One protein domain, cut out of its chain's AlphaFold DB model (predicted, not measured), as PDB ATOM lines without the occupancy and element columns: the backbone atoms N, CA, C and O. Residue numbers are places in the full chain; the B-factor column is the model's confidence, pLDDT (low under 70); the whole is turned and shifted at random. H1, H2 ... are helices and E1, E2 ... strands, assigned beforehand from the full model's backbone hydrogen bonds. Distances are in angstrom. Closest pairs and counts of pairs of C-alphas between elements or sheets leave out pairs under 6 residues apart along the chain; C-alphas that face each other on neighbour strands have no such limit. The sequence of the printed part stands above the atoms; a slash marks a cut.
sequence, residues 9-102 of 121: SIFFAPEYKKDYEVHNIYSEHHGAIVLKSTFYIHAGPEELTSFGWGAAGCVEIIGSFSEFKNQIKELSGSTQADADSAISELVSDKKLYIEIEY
ATOM      1  N   SER A   9     143.036 140.424 139.933       82.88
ATOM      2  CA  SER A   9     144.220 139.590 140.132       82.88
ATOM      3  C   SER A   9     144.647 139.657 141.587       82.88
ATOM      4  O   SER A   9     144.855 140.744 142.115       82.88
ATOM      5  N   ILE A  10     144.763 138.488 142.217       86.12
ATOM      6  CA  ILE A  10     145.196 138.354 143.607       86.12
ATOM      7  C   ILE A  10     146.641 137.867 143.613       86.12
ATOM      8  O   ILE A  10     146.974 136.851 143.000       86.12
ATOM      9  N   PHE A  11     147.491 138.594 144.327       88.44
ATOM     10  CA  PHE A  11     148.907 138.314 144.485       88.44
ATOM     11  C   PHE A  11     149.231 138.122 145.961       88.44
ATOM     12  O   PHE A  11     148.770 138.867 146.822       88.44
ATOM     13  N   PHE A  12     150.063 137.130 146.249       92.81
ATOM     14  CA  PHE A  12     150.763 137.061 147.523       92.81
ATOM     15  C   PHE A  12     151.992 137.971 147.453       92.81
ATOM     16  O   PHE A  12     152.724 137.890 146.466       92.81
ATOM     17  N   ALA A  13     152.231 138.803 148.470       94.69
ATOM     18  CA  ALA A  13     153.433 139.633 148.542       94.69
ATOM     19  C   ALA A  13     154.599 138.822 149.141       94.69
ATOM     20  O   ALA A  13     154.584 138.554 150.344       94.69
ATOM     21  N   PRO A  14     155.614 138.407 148.355       94.81
ATOM     22  CA  PRO A  14     156.658 137.519 148.849       94.81
ATOM     23  C   PRO A  14     157.785 138.250 149.582       94.81
ATOM     24  O   PRO A  14     158.564 137.611 150.281       94.81
ATOM     25  N   GLU A  15     157.908 139.564 149.393       96.81
ATOM     26  CA  GLU A  15     158.990 140.370 149.946       96.81
ATOM     27  C   GLU A  15     158.532 141.826 150.109       96.81
ATOM     28  O   GLU A  15     157.765 142.350 149.296       96.81
ATOM     29  N   TYR A  16     159.050 142.486 151.144       97.62
ATOM     30  CA  TYR A  16     159.010 143.934 151.293       97.62
ATOM     31  C   TYR A  16     160.436 144.489 151.271       97.62
ATOM     32  O   TYR A  16     161.284 144.069 152.056       97.62
ATOM     33  N   LYS A  17     160.702 145.436 150.370       96.75
ATOM     34  CA  LYS A  17     161.998 146.106 150.222       96.75
ATOM     35  C   LYS A  17     161.915 147.488 150.853       96.75
ATOM     36  O   LYS A  17     161.568 148.442 150.168       96.75
ATOM     37  N   LYS A  18     162.206 147.587 152.150       96.31
ATOM     38  CA  LYS A  18     162.098 148.840 152.920       96.31
ATOM     39  C   LYS A  18     162.905 149.996 152.319       96.31
ATOM     40  O   LYS A  18     162.392 151.103 152.219       96.31
ATOM     41  N   ASP A  19     164.123 149.712 151.870       95.38
ATOM     42  CA  ASP A  19     165.066 150.728 151.385       95.38
ATOM     43  C   ASP A  19     165.004 150.915 149.859       95.38
ATOM     44  O   ASP A  19     165.954 151.383 149.241       95.38
ATOM     45  N   TYR A  20     163.913 150.488 149.213       94.25
ATOM     46  CA  TYR A  20     163.754 150.687 147.775       94.25
ATOM     47  C   TYR A  20     163.573 152.172 147.447       94.25
ATOM     48  O   TYR A  20     162.683 152.826 147.996       94.25
ATOM     49  N   GLU A  21     164.376 152.655 146.504       92.38
ATOM     50  CA  GLU A  21     164.317 154.006 145.955       92.38
ATOM     51  C   GLU A  21     163.714 153.986 144.545       92.38
ATOM     52  O   GLU A  21     163.985 153.096 143.734       92.38
ATOM     53  N   VAL A  22     162.901 154.994 144.230       89.12
ATOM     54  CA  VAL A  22     162.398 155.204 142.868       89.12
ATOM     55  C   VAL A  22     163.557 155.675 141.985       89.12
ATOM     56  O   VAL A  22     164.221 156.661 142.287       89.12
ATOM     57  N   HIS A  23     163.821 154.966 140.886       85.69
ATOM     58  CA  HIS A  23     165.021 155.208 140.071       85.69
ATOM     59  C   HIS A  23     164.806 156.148 138.875       85.69
ATOM     60  O   HIS A  23     165.769 156.691 138.339       85.69
ATOM     61  N   ASN A  24     163.571 156.308 138.397       81.56
ATOM     62  CA  ASN A  24     163.257 157.141 137.228       81.56
ATOM     63  C   ASN A  24     163.113 158.627 137.574       81.56
ATOM     64  O   ASN A  24     163.343 159.477 136.716       81.56
ATOM     65  N   ILE A  25     162.725 158.937 138.808       85.50
ATOM     66  CA  ILE A  25     162.503 160.295 139.295       85.50
ATOM     67  C   ILE A  25     162.687 160.325 140.813       85.50
ATOM     68  O   ILE A  25     162.475 159.318 141.483       85.50
ATOM     69  N   TYR A  26     163.094 161.479 141.348       87.44
ATOM     70  CA  TYR A  26     163.207 161.667 142.790       87.44
ATOM     71  C   TYR A  26     161.850 161.461 143.476       87.44
ATOM     72  O   TYR A  26     160.842 162.031 143.057       87.44
ATOM     73  N   SER A  27     161.863 160.695 144.563       88.25
ATOM     74  CA  SER A  27     160.760 160.564 145.507       88.25
ATOM     75  C   SER A  27     161.311 160.698 146.919       88.25
ATOM     76  O   SER A  27     162.357 160.136 147.233       88.25
ATOM     77  N   GLU A  28     160.602 161.415 147.784       88.88
ATOM     78  CA  GLU A  28     160.907 161.424 149.219       88.88
ATOM     79  C   GLU A  28     160.465 160.125 149.918       88.88
ATOM     80  O   GLU A  28     160.920 159.800 151.019       88.88
ATOM     81  N   HIS A  29     159.588 159.354 149.274       92.62
ATOM     82  CA  HIS A  29     159.048 158.124 149.820       92.62
ATOM     83  C   HIS A  29     159.878 156.912 149.391       92.62
ATOM     84  O   HIS A  29     160.137 156.695 148.209       92.62
ATOM     85  N   HIS A  30     160.219 156.080 150.372       94.19
ATOM     86  CA  HIS A  30     160.975 154.846 150.176       94.19
ATOM     87  C   HIS A  30     160.096 153.624 150.440       94.19
ATOM     88  O   HIS A  30     159.098 153.691 151.172       94.19
ATOM     89  N   GLY A  31     160.506 152.495 149.877       96.31
ATOM     90  CA  GLY A  31     159.882 151.201 150.097       96.31
ATOM     91  C   GLY A  31     159.212 150.641 148.849       96.31
ATOM     92  O   GLY A  31     158.711 151.373 147.998       96.31
ATOM     93  N   ALA A  32     159.179 149.316 148.758       96.44
ATOM     94  CA  ALA A  32     158.454 148.609 147.715       96.44
ATOM     95  C   ALA A  32     157.877 147.290 148.223       96.44
ATOM     96  O   ALA A  32     158.587 146.471 148.811       96.44
ATOM     97  N   ILE A  33     156.601 147.052 147.932       96.88
ATOM     98  CA  ILE A  33     155.973 145.744 148.119       96.88
ATOM     99  C   ILE A  33     156.173 144.947 146.835       96.88
ATOM    100  O   ILE A  33     155.762 145.374 145.756       96.88
ATOM    101  N   VAL A  34     156.816 143.787 146.929       95.00
ATOM    102  CA  VAL A  34     157.033 142.939 145.759       95.00
ATOM    103  C   VAL A  34     155.737 142.205 145.432       95.00
ATOM    104  O   VAL A  34     155.094 141.644 146.311       95.00
ATOM    105  N   LEU A  35     155.345 142.196 144.159       90.50
ATOM    106  CA  LEU A  35     154.229 141.384 143.667       90.50
ATOM    107  C   LEU A  35     154.754 140.117 142.993       90.50
ATOM    108  O   LEU A  35     154.354 139.004 143.328       90.50
ATOM    109  N   LYS A  36     155.670 140.280 142.030       86.75
ATOM    110  CA  LYS A  36     156.289 139.166 141.300       86.75
ATOM    111  C   LYS A  36     157.573 139.605 140.606       86.75
ATOM    112  O   LYS A  36     157.537 140.514 139.787       86.75
ATOM    113  N   SER A  37     158.670 138.872 140.817       85.88
ATOM    114  CA  SER A  37     159.960 139.147 140.165       85.88
ATOM    115  C   SER A  37     160.343 140.628 140.322       85.88
ATOM    116  O   SER A  37     160.500 141.068 141.452       85.88
ATOM    117  N   THR A  38     160.449 141.391 139.233       84.25
ATOM    118  CA  THR A  38     160.796 142.820 139.234       84.25
ATOM    119  C   THR A  38     159.580 143.758 139.218       84.25
ATOM    120  O   THR A  38     159.722 144.925 138.872       84.25
ATOM    121  N   PHE A  39     158.381 143.255 139.526       88.94
ATOM    122  CA  PHE A  39     157.135 144.023 139.543       88.94
ATOM    123  C   PHE A  39     156.758 144.387 140.979       88.94
ATOM    124  O   PHE A  39     156.518 143.494 141.803       88.94
ATOM    125  N   TYR A  40     156.712 145.685 141.268       92.75
ATOM    126  CA  TYR A  40     156.588 146.218 142.622       92.75
ATOM    127  C   TYR A  40     155.406 147.183 142.750       92.75
ATOM    128  O   TYR A  40     154.963 147.757 141.757       92.75
ATOM    129  N   ILE A  41     154.938 147.376 143.983       94.62
ATOM    130  CA  ILE A  41     154.127 148.524 144.394       94.62
ATOM    131  C   ILE A  41     155.036 149.483 145.148       94.62
ATOM    132  O   ILE A  41     155.587 149.099 146.181       94.62
ATOM    133  N   HIS A  42     155.203 150.698 144.644       95.12
ATOM    134  CA  HIS A  42     156.064 151.704 145.263       95.12
ATOM    135  C   HIS A  42     155.481 153.110 145.113       95.12
ATOM    136  O   HIS A  42     154.392 153.301 144.565       95.12
ATOM    137  N   ALA A  43     156.220 154.095 145.620       95.00
ATOM    138  CA  ALA A  43     155.850 155.492 145.518       95.00
ATOM    139  C   ALA A  43     155.640 155.923 144.067       95.00
ATOM    140  O   ALA A  43     156.424 155.562 143.190       95.00
ATOM    141  N   GLY A  44     154.562 156.664 143.844       93.56
ATOM    142  CA  GLY A  44     154.192 157.245 142.568       93.56
ATOM    143  C   GLY A  44     154.190 158.771 142.618       93.56
ATOM    144  O   GLY A  44     154.713 159.368 143.564       93.56
ATOM    145  N   PRO A  45     153.598 159.410 141.600       92.44
ATOM    146  CA  PRO A  45     153.440 160.853 141.593       92.44
ATOM    147  C   PRO A  45     152.502 161.321 142.702       92.44
ATOM    148  O   PRO A  45     151.514 160.656 142.993       92.44
ATOM    149  N   GLU A  46     152.723 162.524 143.229       90.75
ATOM    150  CA  GLU A  46     151.757 163.168 144.132       90.75
ATOM    151  C   GLU A  46     150.401 163.380 143.434       90.75
ATOM    152  O   GLU A  46     149.346 163.161 144.018       90.75
ATOM    153  N   GLU A  47     150.437 163.713 142.139       89.19
ATOM    154  CA  GLU A  47     149.264 164.057 141.334       89.19
ATOM    155  C   GLU A  47     149.281 163.365 139.968       89.19
ATOM    156  O   GLU A  47     150.330 163.243 139.332       89.19
ATOM    157  N   LEU A  48     148.099 163.022 139.441       85.19
ATOM    158  CA  LEU A  48     147.929 162.351 138.137       85.19
ATOM    159  C   LEU A  48     148.555 163.094 136.944       85.19
ATOM    160  O   LEU A  48     148.799 162.496 135.897       85.19
ATOM    161  N   THR A  49     148.775 164.399 137.072       85.88
ATOM    162  CA  THR A  49     149.341 165.259 136.026       85.88
ATOM    163  C   THR A  49     150.870 165.321 136.048       85.88
ATOM    164  O   THR A  49     151.465 165.948 135.171       85.88
ATOM    165  N   SER A  50     151.520 164.688 137.028       85.81
ATOM    166  CA  SER A  50     152.975 164.713 137.179       85.81
ATOM    167  C   SER A  50     153.675 163.879 136.106       85.81
ATOM    168  O   SER A  50     153.429 162.684 135.947       85.81
ATOM    169  N   PHE A  51     154.602 164.505 135.385       82.44
ATOM    170  CA  PHE A  51     155.396 163.854 134.343       82.44
ATOM    171  C   PHE A  51     156.623 163.130 134.922       82.44
ATOM    172  O   PHE A  51     157.145 163.517 135.963       82.44
ATOM    173  N   GLY A  52     157.116 162.105 134.217       81.62
ATOM    174  CA  GLY A  52     158.339 161.366 134.582       81.62
ATOM    175  C   GLY A  52     158.111 160.058 135.349       81.62
ATOM    176  O   GLY A  52     159.068 159.326 135.597       81.62
ATOM    177  N   TRP A  53     156.856 159.738 135.658       84.19
ATOM    178  CA  TRP A  53     156.408 158.503 136.309       84.19
ATOM    179  C   TRP A  53     155.932 157.453 135.282       84.19
ATOM    180  O   TRP A  53     155.641 157.804 134.135       84.19
ATOM    181  N   GLY A  54     155.868 156.168 135.656       71.00
ATOM    182  CA  GLY A  54     155.218 155.120 134.851       71.00
ATOM    183  C   GLY A  54     156.092 154.351 133.846       71.00
ATOM    184  O   GLY A  54     155.571 153.795 132.879       71.00
ATOM    185  N   ALA A  55     157.413 154.287 134.033       60.38
ATOM    186  CA  ALA A  55     158.325 153.748 133.011       60.38
ATOM    187  C   ALA A  55     158.547 152.214 133.023       60.38
ATOM    188  O   ALA A  55     159.130 151.693 132.073       60.38
ATOM    189  N   ALA A  56     158.119 151.469 134.051       63.94
ATOM    190  CA  ALA A  56     158.637 150.104 134.282       63.94
ATOM    191  C   ALA A  56     157.589 149.017 134.585       63.94
ATOM    192  O   ALA A  56     157.934 147.919 135.021       63.94
ATOM    193  N   GLY A  57     156.307 149.288 134.347       73.19
ATOM    194  CA  GLY A  57     155.231 148.326 134.585       73.19
ATOM    195  C   GLY A  57     154.794 148.209 136.046       73.19
ATOM    196  O   GLY A  57     153.656 147.817 136.248       73.19
ATOM    197  N   CYS A  58     155.612 148.588 137.034       88.12
ATOM    198  CA  CYS A  58     155.236 148.649 138.452       88.12
ATOM    199  C   CYS A  58     153.894 149.360 138.705       88.12
ATOM    200  O   CYS A  58     153.433 150.179 137.910       88.12
ATOM    201  N   VAL A  59     153.289 149.062 139.853       90.62
ATOM    202  CA  VAL A  59     152.135 149.806 140.356       90.62
ATOM    203  C   VAL A  59     152.648 150.971 141.189       90.62
ATOM    204  O   VAL A  59     153.352 150.790 142.180       90.62
ATOM    205  N   GLU A  60     152.280 152.172 140.782       92.69
ATOM    206  CA  GLU A  60     152.657 153.406 141.455       92.69
ATOM    207  C   GLU A  60     151.462 153.917 142.262       92.69
ATOM    208  O   GLU A  60     150.345 154.015 141.747       92.69
ATOM    209  N   ILE A  61     151.687 154.219 143.541       94.31
ATOM    210  CA  ILE A  61     150.664 154.825 144.398       94.31
ATOM    211  C   ILE A  61     150.674 156.334 144.178       94.31
ATOM    212  O   ILE A  61     151.679 156.987 144.449       94.31
ATOM    213  N   ILE A  62     149.554 156.869 143.692       93.19
ATOM    214  CA  ILE A  62     149.368 158.312 143.521       93.19
ATOM    215  C   ILE A  62     149.116 158.957 144.889       93.19
ATOM    216  O   ILE A  62     148.345 158.420 145.689       93.19
ATOM    217  N   GLY A  63     149.737 160.106 145.140       93.44
ATOM    218  CA  GLY A  63     149.699 160.811 146.418       93.44
ATOM    219  C   GLY A  63     150.847 160.388 147.336       93.44
ATOM    220  O   GLY A  63     151.972 160.165 146.890       93.44
ATOM    221  N   SER A  64     150.567 160.269 148.637       95.19
ATOM    222  CA  SER A  64     151.584 159.945 149.641       95.19
ATOM    223  C   SER A  64     151.715 158.440 149.857       95.19
ATOM    224  O   SER A  64     150.874 157.785 150.483       95.19
ATOM    225  N   PHE A  65     152.837 157.874 149.414       96.62
ATOM    226  CA  PHE A  65     153.137 156.466 149.678       96.62
ATOM    227  C   PHE A  65     153.365 156.196 151.171       96.62
ATOM    228  O   PHE A  65     153.031 155.123 151.670       96.62
ATOM    229  N   SER A  66     153.876 157.177 151.920       96.75
ATOM    230  CA  SER A  66     153.986 157.071 153.379       96.75
ATOM    231  C   SER A  66     152.615 156.945 154.052       96.75
ATOM    232  O   SER A  66     152.455 156.117 154.948       96.75
ATOM    233  N   GLU A  67     151.619 157.723 153.617       97.56
ATOM    234  CA  GLU A  67     150.249 157.613 154.136       97.56
ATOM    235  C   GLU A  67     149.625 156.264 153.792       97.56
ATOM    236  O   GLU A  67     149.071 155.610 154.673       97.56
ATOM    237  N   PHE A  68     149.801 155.795 152.556       97.62
ATOM    238  CA  PHE A  68     149.376 154.457 152.148       97.62
ATOM    239  C   PHE A  68     149.961 153.360 153.055       97.62
ATOM    240  O   PHE A  68     149.230 152.503 153.554       97.62
ATOM    241  N   LYS A  69     151.268 153.406 153.349       98.12
ATOM    242  CA  LYS A  69     151.904 152.456 154.278       98.12
ATOM    243  C   LYS A  69     151.324 152.556 155.694       98.12
ATOM    244  O   LYS A  69     151.078 151.532 156.333       98.12
ATOM    245  N   ASN A  70     151.080 153.772 156.186       98.25
ATOM    246  CA  ASN A  70     150.467 153.983 157.500       98.25
ATOM    247  C   ASN A  70     149.048 153.407 157.575       98.25
ATOM    248  O   ASN A  70     148.706 152.788 158.580       98.25
ATOM    249  N   GLN A  71     148.256 153.528 156.508       98.25
ATOM    250  CA  GLN A  71     146.929 152.915 156.430       98.25
ATOM    251  C   GLN A  71     147.003 151.387 156.480       98.25
ATOM    252  O   GLN A  71     146.205 150.769 157.181       98.25
ATOM    253  N   ILE A  72     147.980 150.761 155.806       97.94
ATOM    254  CA  ILE A  72     148.197 149.307 155.920       97.94
ATOM    255  C   ILE A  72     148.439 148.923 157.381       97.94
ATOM    256  O   ILE A  72     147.793 148.004 157.880       97.94
ATOM    257  N   LYS A  73     149.336 149.636 158.074       98.25
ATOM    258  CA  LYS A  73     149.626 149.392 159.494       98.25
ATOM    259  C   LYS A  73     148.370 149.517 160.361       98.25
ATOM    260  O   LYS A  73     148.120 148.657 161.204       98.25
ATOM    261  N   GLU A  74     147.619 150.602 160.185       98.00
ATOM    262  CA  GLU A  74     146.417 150.889 160.968       98.00
ATOM    263  C   GLU A  74     145.358 149.800 160.772       98.00
ATOM    264  O   GLU A  74     144.871 149.219 161.742       98.00
ATOM    265  N   LEU A  75     145.057 149.465 159.516       97.94
ATOM    266  CA  LEU A  75     144.031 148.486 159.165       97.94
ATOM    267  C   LEU A  75     144.433 147.047 159.501       97.94
ATOM    268  O   LEU A  75     143.562 146.215 159.755       97.94
ATOM    269  N   SER A  76     145.730 146.734 159.521       97.06
ATOM    270  CA  SER A  76     146.196 145.392 159.873       97.06
ATOM    271  C   SER A  76     146.155 145.109 161.375       97.06
ATOM    272  O   SER A  76     146.326 143.956 161.773       97.06
ATOM    273  N   GLY A  77     146.007 146.141 162.215       96.75
ATOM    274  CA  GLY A  77     146.112 146.023 163.669       96.75
ATOM    275  C   GLY A  77     147.513 145.636 164.157       96.75
ATOM    276  O   GLY A  77     147.644 145.077 165.247       96.75
ATOM    277  N   SER A  78     148.560 145.889 163.358       96.88
ATOM    278  CA  SER A  78     149.941 145.577 163.753       96.88
ATOM    279  C   SER A  78     150.379 146.472 164.915       96.88
ATOM    280  O   SER A  78     150.139 147.681 164.920       96.88
ATOM    281  N   THR A  79     151.069 145.889 165.896       97.19
ATOM    282  CA  THR A  79     151.595 146.613 167.065       97.19
ATOM    283  C   THR A  79     152.995 147.181 166.839       97.19
ATOM    284  O   THR A  79     153.605 147.696 167.775       97.19
ATOM    285  N   GLN A  80     153.537 147.062 165.624       98.19
ATOM    286  CA  GLN A  80     154.867 147.564 165.288       98.19
ATOM    287  C   GLN A  80     154.951 149.092 165.432       98.19
ATOM    288  O   GLN A  80     153.949 149.809 165.368       98.19
ATOM    289  N   ALA A  81     156.161 149.615 165.641       96.81
ATOM    290  CA  ALA A  81     156.364 151.044 165.884       96.81
ATOM    291  C   ALA A  81     156.021 151.893 164.647       96.81
ATOM    292  O   ALA A  81     155.274 152.869 164.738       96.81
ATOM    293  N   ASP A  82     156.489 151.471 163.478       97.19
ATOM    294  CA  ASP A  82     156.355 152.177 162.205       97.19
ATOM    295  C   ASP A  82     155.740 151.290 161.111       97.19
ATOM    296  O   ASP A  82     155.622 150.069 161.259       97.19
ATOM    297  N   ALA A  83     155.313 151.920 160.016       98.06
ATOM    298  CA  ALA A  83     154.638 151.228 158.928       98.06
ATOM    299  C   ALA A  83     155.548 150.263 158.155       98.06
ATOM    300  O   ALA A  83     155.078 149.214 157.721       98.06
ATOM    301  N   ASP A  84     156.843 150.560 158.016       98.25
ATOM    302  CA  ASP A  84     157.767 149.651 157.334       98.25
ATOM    303  C   ASP A  84     157.950 148.357 158.129       98.25
ATOM    304  O   ASP A  84     157.941 147.263 157.559       98.25
ATOM    305  N   SER A  85     158.074 148.476 159.452       98.19
ATOM    306  CA  SER A  85     158.136 147.335 160.364       98.19
ATOM    307  C   SER A  85     156.840 146.516 160.330       98.19
ATOM    308  O   SER A  85     156.896 145.288 160.271       98.19
ATOM    309  N   ALA A  86     155.676 147.173 160.279       98.44
ATOM    310  CA  ALA A  86     154.380 146.500 160.156       98.44
ATOM    311  C   ALA A  86     154.233 145.726 158.836       98.44
ATOM    312  O   ALA A  86     153.832 144.565 158.834       98.44
ATOM    313  N   ILE A  87     154.602 146.327 157.702       98.38
ATOM    314  CA  ILE A  87     154.534 145.653 156.397       98.38
ATOM    315  C   ILE A  87     155.526 144.484 156.340       98.38
ATOM    316  O   ILE A  87     155.180 143.411 155.844       98.38
ATOM    317  N   SER A  88     156.730 144.658 156.897       98.31
ATOM    318  CA  SER A  88     157.730 143.586 157.001       98.31
ATOM    319  C   SER A  88     157.200 142.389 157.797       98.31
ATOM    320  O   SER A  88     157.351 141.247 157.361       98.31
ATOM    321  N   GLU A  89     156.538 142.645 158.930       98.12
ATOM    322  CA  GLU A  89     155.860 141.624 159.738       98.12
ATOM    323  C   GLU A  89     154.772 140.907 158.927       98.12
ATOM    324  O   GLU A  89     154.789 139.682 158.838       98.12
ATOM    325  N   LEU A  90     153.871 141.647 158.273       98.19
ATOM    326  CA  LEU A  90     152.782 141.062 157.482       98.19
ATOM    327  C   LEU A  90     153.290 140.180 156.334       98.19
ATOM    328  O   LEU A  90     152.704 139.132 156.060       98.19
ATOM    329  N   VAL A  91     154.368 140.587 155.663       97.56
ATOM    330  CA  VAL A  91     155.001 139.790 154.605       97.56
ATOM    331  C   VAL A  91     155.669 138.543 155.184       97.56
ATOM    332  O   VAL A  91     155.431 137.441 154.684       97.56
ATOM    333  N   SER A  92     156.450 138.685 156.261       97.12
ATOM    334  CA  SER A  92     157.119 137.565 156.942       97.12
ATOM    335  C   SER A  92     156.118 136.513 157.433       97.12
ATOM    336  O   SER A  92     156.311 135.311 157.234       97.12
ATOM    337  N   ASP A  93     155.001 136.967 158.001       97.19
ATOM    338  CA  ASP A  93     153.905 136.128 158.488       97.19
ATOM    339  C   ASP A  93     153.015 135.564 157.372       97.19
ATOM    340  O   ASP A  93     152.096 134.787 157.638       97.19
ATOM    341  N   LYS A  94     153.266 135.950 156.116       96.19
ATOM    342  CA  LYS A  94     152.473 135.587 154.935       96.19
ATOM    343  C   LYS A  94     151.002 136.022 155.011       96.19
ATOM    344  O   LYS A  94     150.107 135.326 154.526       96.19
ATOM    345  N   LYS A  95     150.756 137.177 155.627       96.75
ATOM    346  CA  LYS A  95     149.429 137.773 155.838       96.75
ATOM    347  C   LYS A  95     149.101 138.894 154.852       96.75
ATOM    348  O   LYS A  95     147.956 139.332 154.820       96.75
ATOM    349  N   LEU A  96     150.062 139.348 154.044       96.50
ATOM    350  CA  LEU A  96     149.827 140.382 153.037       96.50
ATOM    351  C   LEU A  96     149.455 139.776 151.675       96.50
ATOM    352  O   LEU A  96     150.283 139.158 150.998       96.50
ATOM    353  N   TYR A  97     148.208 140.004 151.267       95.06
ATOM    354  CA  TYR A  97     147.684 139.689 149.940       95.06
ATOM    355  C   TYR A  97     147.219 140.976 149.275       95.06
ATOM    356  O   TYR A  97     146.700 141.871 149.936       95.06
ATOM    357  N   ILE A  98     147.419 141.061 147.967       93.38
ATOM    358  CA  ILE A  98     147.105 142.244 147.179       93.38
ATOM    359  C   ILE A  98     146.108 141.847 146.112       93.38
ATOM    360  O   ILE A  98     146.381 140.970 145.293       93.38
ATOM    361  N   GLU A  99     144.980 142.532 146.103       92.94
ATOM    362  CA  GLU A  99     143.991 142.457 145.044       92.94
ATOM    363  C   GLU A  99     144.115 143.699 144.164       92.94
ATOM    364  O   GLU A  99     144.087 144.825 144.655       92.94
ATOM    365  N   ILE A 100     144.303 143.491 142.861       87.69
ATOM    366  CA  ILE A 100     144.366 144.572 141.878       87.69
ATOM    367  C   ILE A 100     143.118 144.504 141.009       87.69
ATOM    368  O   ILE A 100     142.926 143.549 140.248       87.69
ATOM    369  N   GLU A 101     142.311 145.556 141.097       89.25
ATOM    370  CA  GLU A 101     141.210 145.820 140.181       89.25
ATOM    371  C   GLU A 101     141.681 146.745 139.059       89.25
ATOM    372  O   GLU A 101     142.043 147.902 139.281       89.25
ATOM    373  N   TYR A 102     141.672 146.248 137.823       82.06
ATOM    374  CA  TYR A 102     142.080 147.066 136.685       82.06
ATOM    375  C   TYR A 102     140.975 148.046 136.291       82.06
ATOM    376  O   TYR A 102     139.849 147.640 135.988       82.06
TER     377      TYR A 102
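What this domain is: This is residues 9 to 102 of the 121 residues of an uncharacterized protein of Prevotella corporis (UniProt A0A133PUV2). A small three-strand sheet, E2, E3 and E4, lies near the middle, with two helices, H1 and H2, set at a steep angle to each other at one end and the loop of residues 44 to 58 at the other. A separate two-strand ribbon, E1 and E5, lies to one side near E2 and brings the first and last printed residues near each other. The printed part has 94 residues with two named helices and five named strands, in the order E1, E2, E3, E4, H1, H2, E5; the larger sheet has the order E2, E3, E4 and is mixed, and the ribbon is antiparallel. The class is mixed, helices and strands, with under half of the residues in named elements. The whole is compact, with a radius of gyration of the C-alphas of 12.8 A and spans of 37 by 27 by 23 A.

Where its parts are: E1 is residues 9 to 12, beginning at C-alpha 9 at (144.220, 139.590, 140.132). E2 is residues 32 to 36, 11.6 A long, E3 is residues 39 to 43, 13.0 A, and E4 is residues 59 to 61. H1 is residues 65 to 76, 16.6 A, beginning at C-alpha 65 at (153.137, 156.466, 149.678). H2 is residues 83 to 92, 14.0 A. E5 is residues 97 to 101, 13.2 A, ending at C-alpha 101 at (141.210, 145.820, 140.181).

How they stand to each other: E2 and E3 are a hairpin, antiparallel at 160 degrees, with N 33 and O 41 2.9 A apart, within hydrogen-bond range. E4 is parallel to E3 at 14 degrees, with N 59 and O 40 at 2.9 A. Residues 16 to 17 form a short antiparallel pairing with residues 32 to 33 of E2. H1 only grazes the sheet with residues 65 to 69; the closest C-alphas of E3 and H1 are those of Ala 43 and Phe 65, 5.1 A apart. H2 only grazes it with residues 84 to 91. H1, with residues 69 to 73 alone, touches H2 at a steep tilt of 57 degrees, the same way; their closest C-alphas, of Asn 70 and Ala 83, are 5.2 A apart. In both helices every O i to N i+4 pair is within hydrogen-bond range. E1 and E5 are antiparallel at 162 degrees, with N 11 and O 98 at 2.8 A. The closest C-alphas of E1 and E2, of Phe 11 and Leu 35, are 6.2 A apart. E1 and E3 are apart, for instance.

The domain as a whole: The C-alphas farthest apart, of Phe 51 and Thr 79, are 37.2 A apart; those of Ser 9 and Tyr 102 are 8.5 A apart. The printed part has no cut. The links E1 to E2, 19 residues, and E3 to E4, 15 residues, are long. The mean pLDDT of the printed part is 92.0, and residues 55 to 56 are under 70.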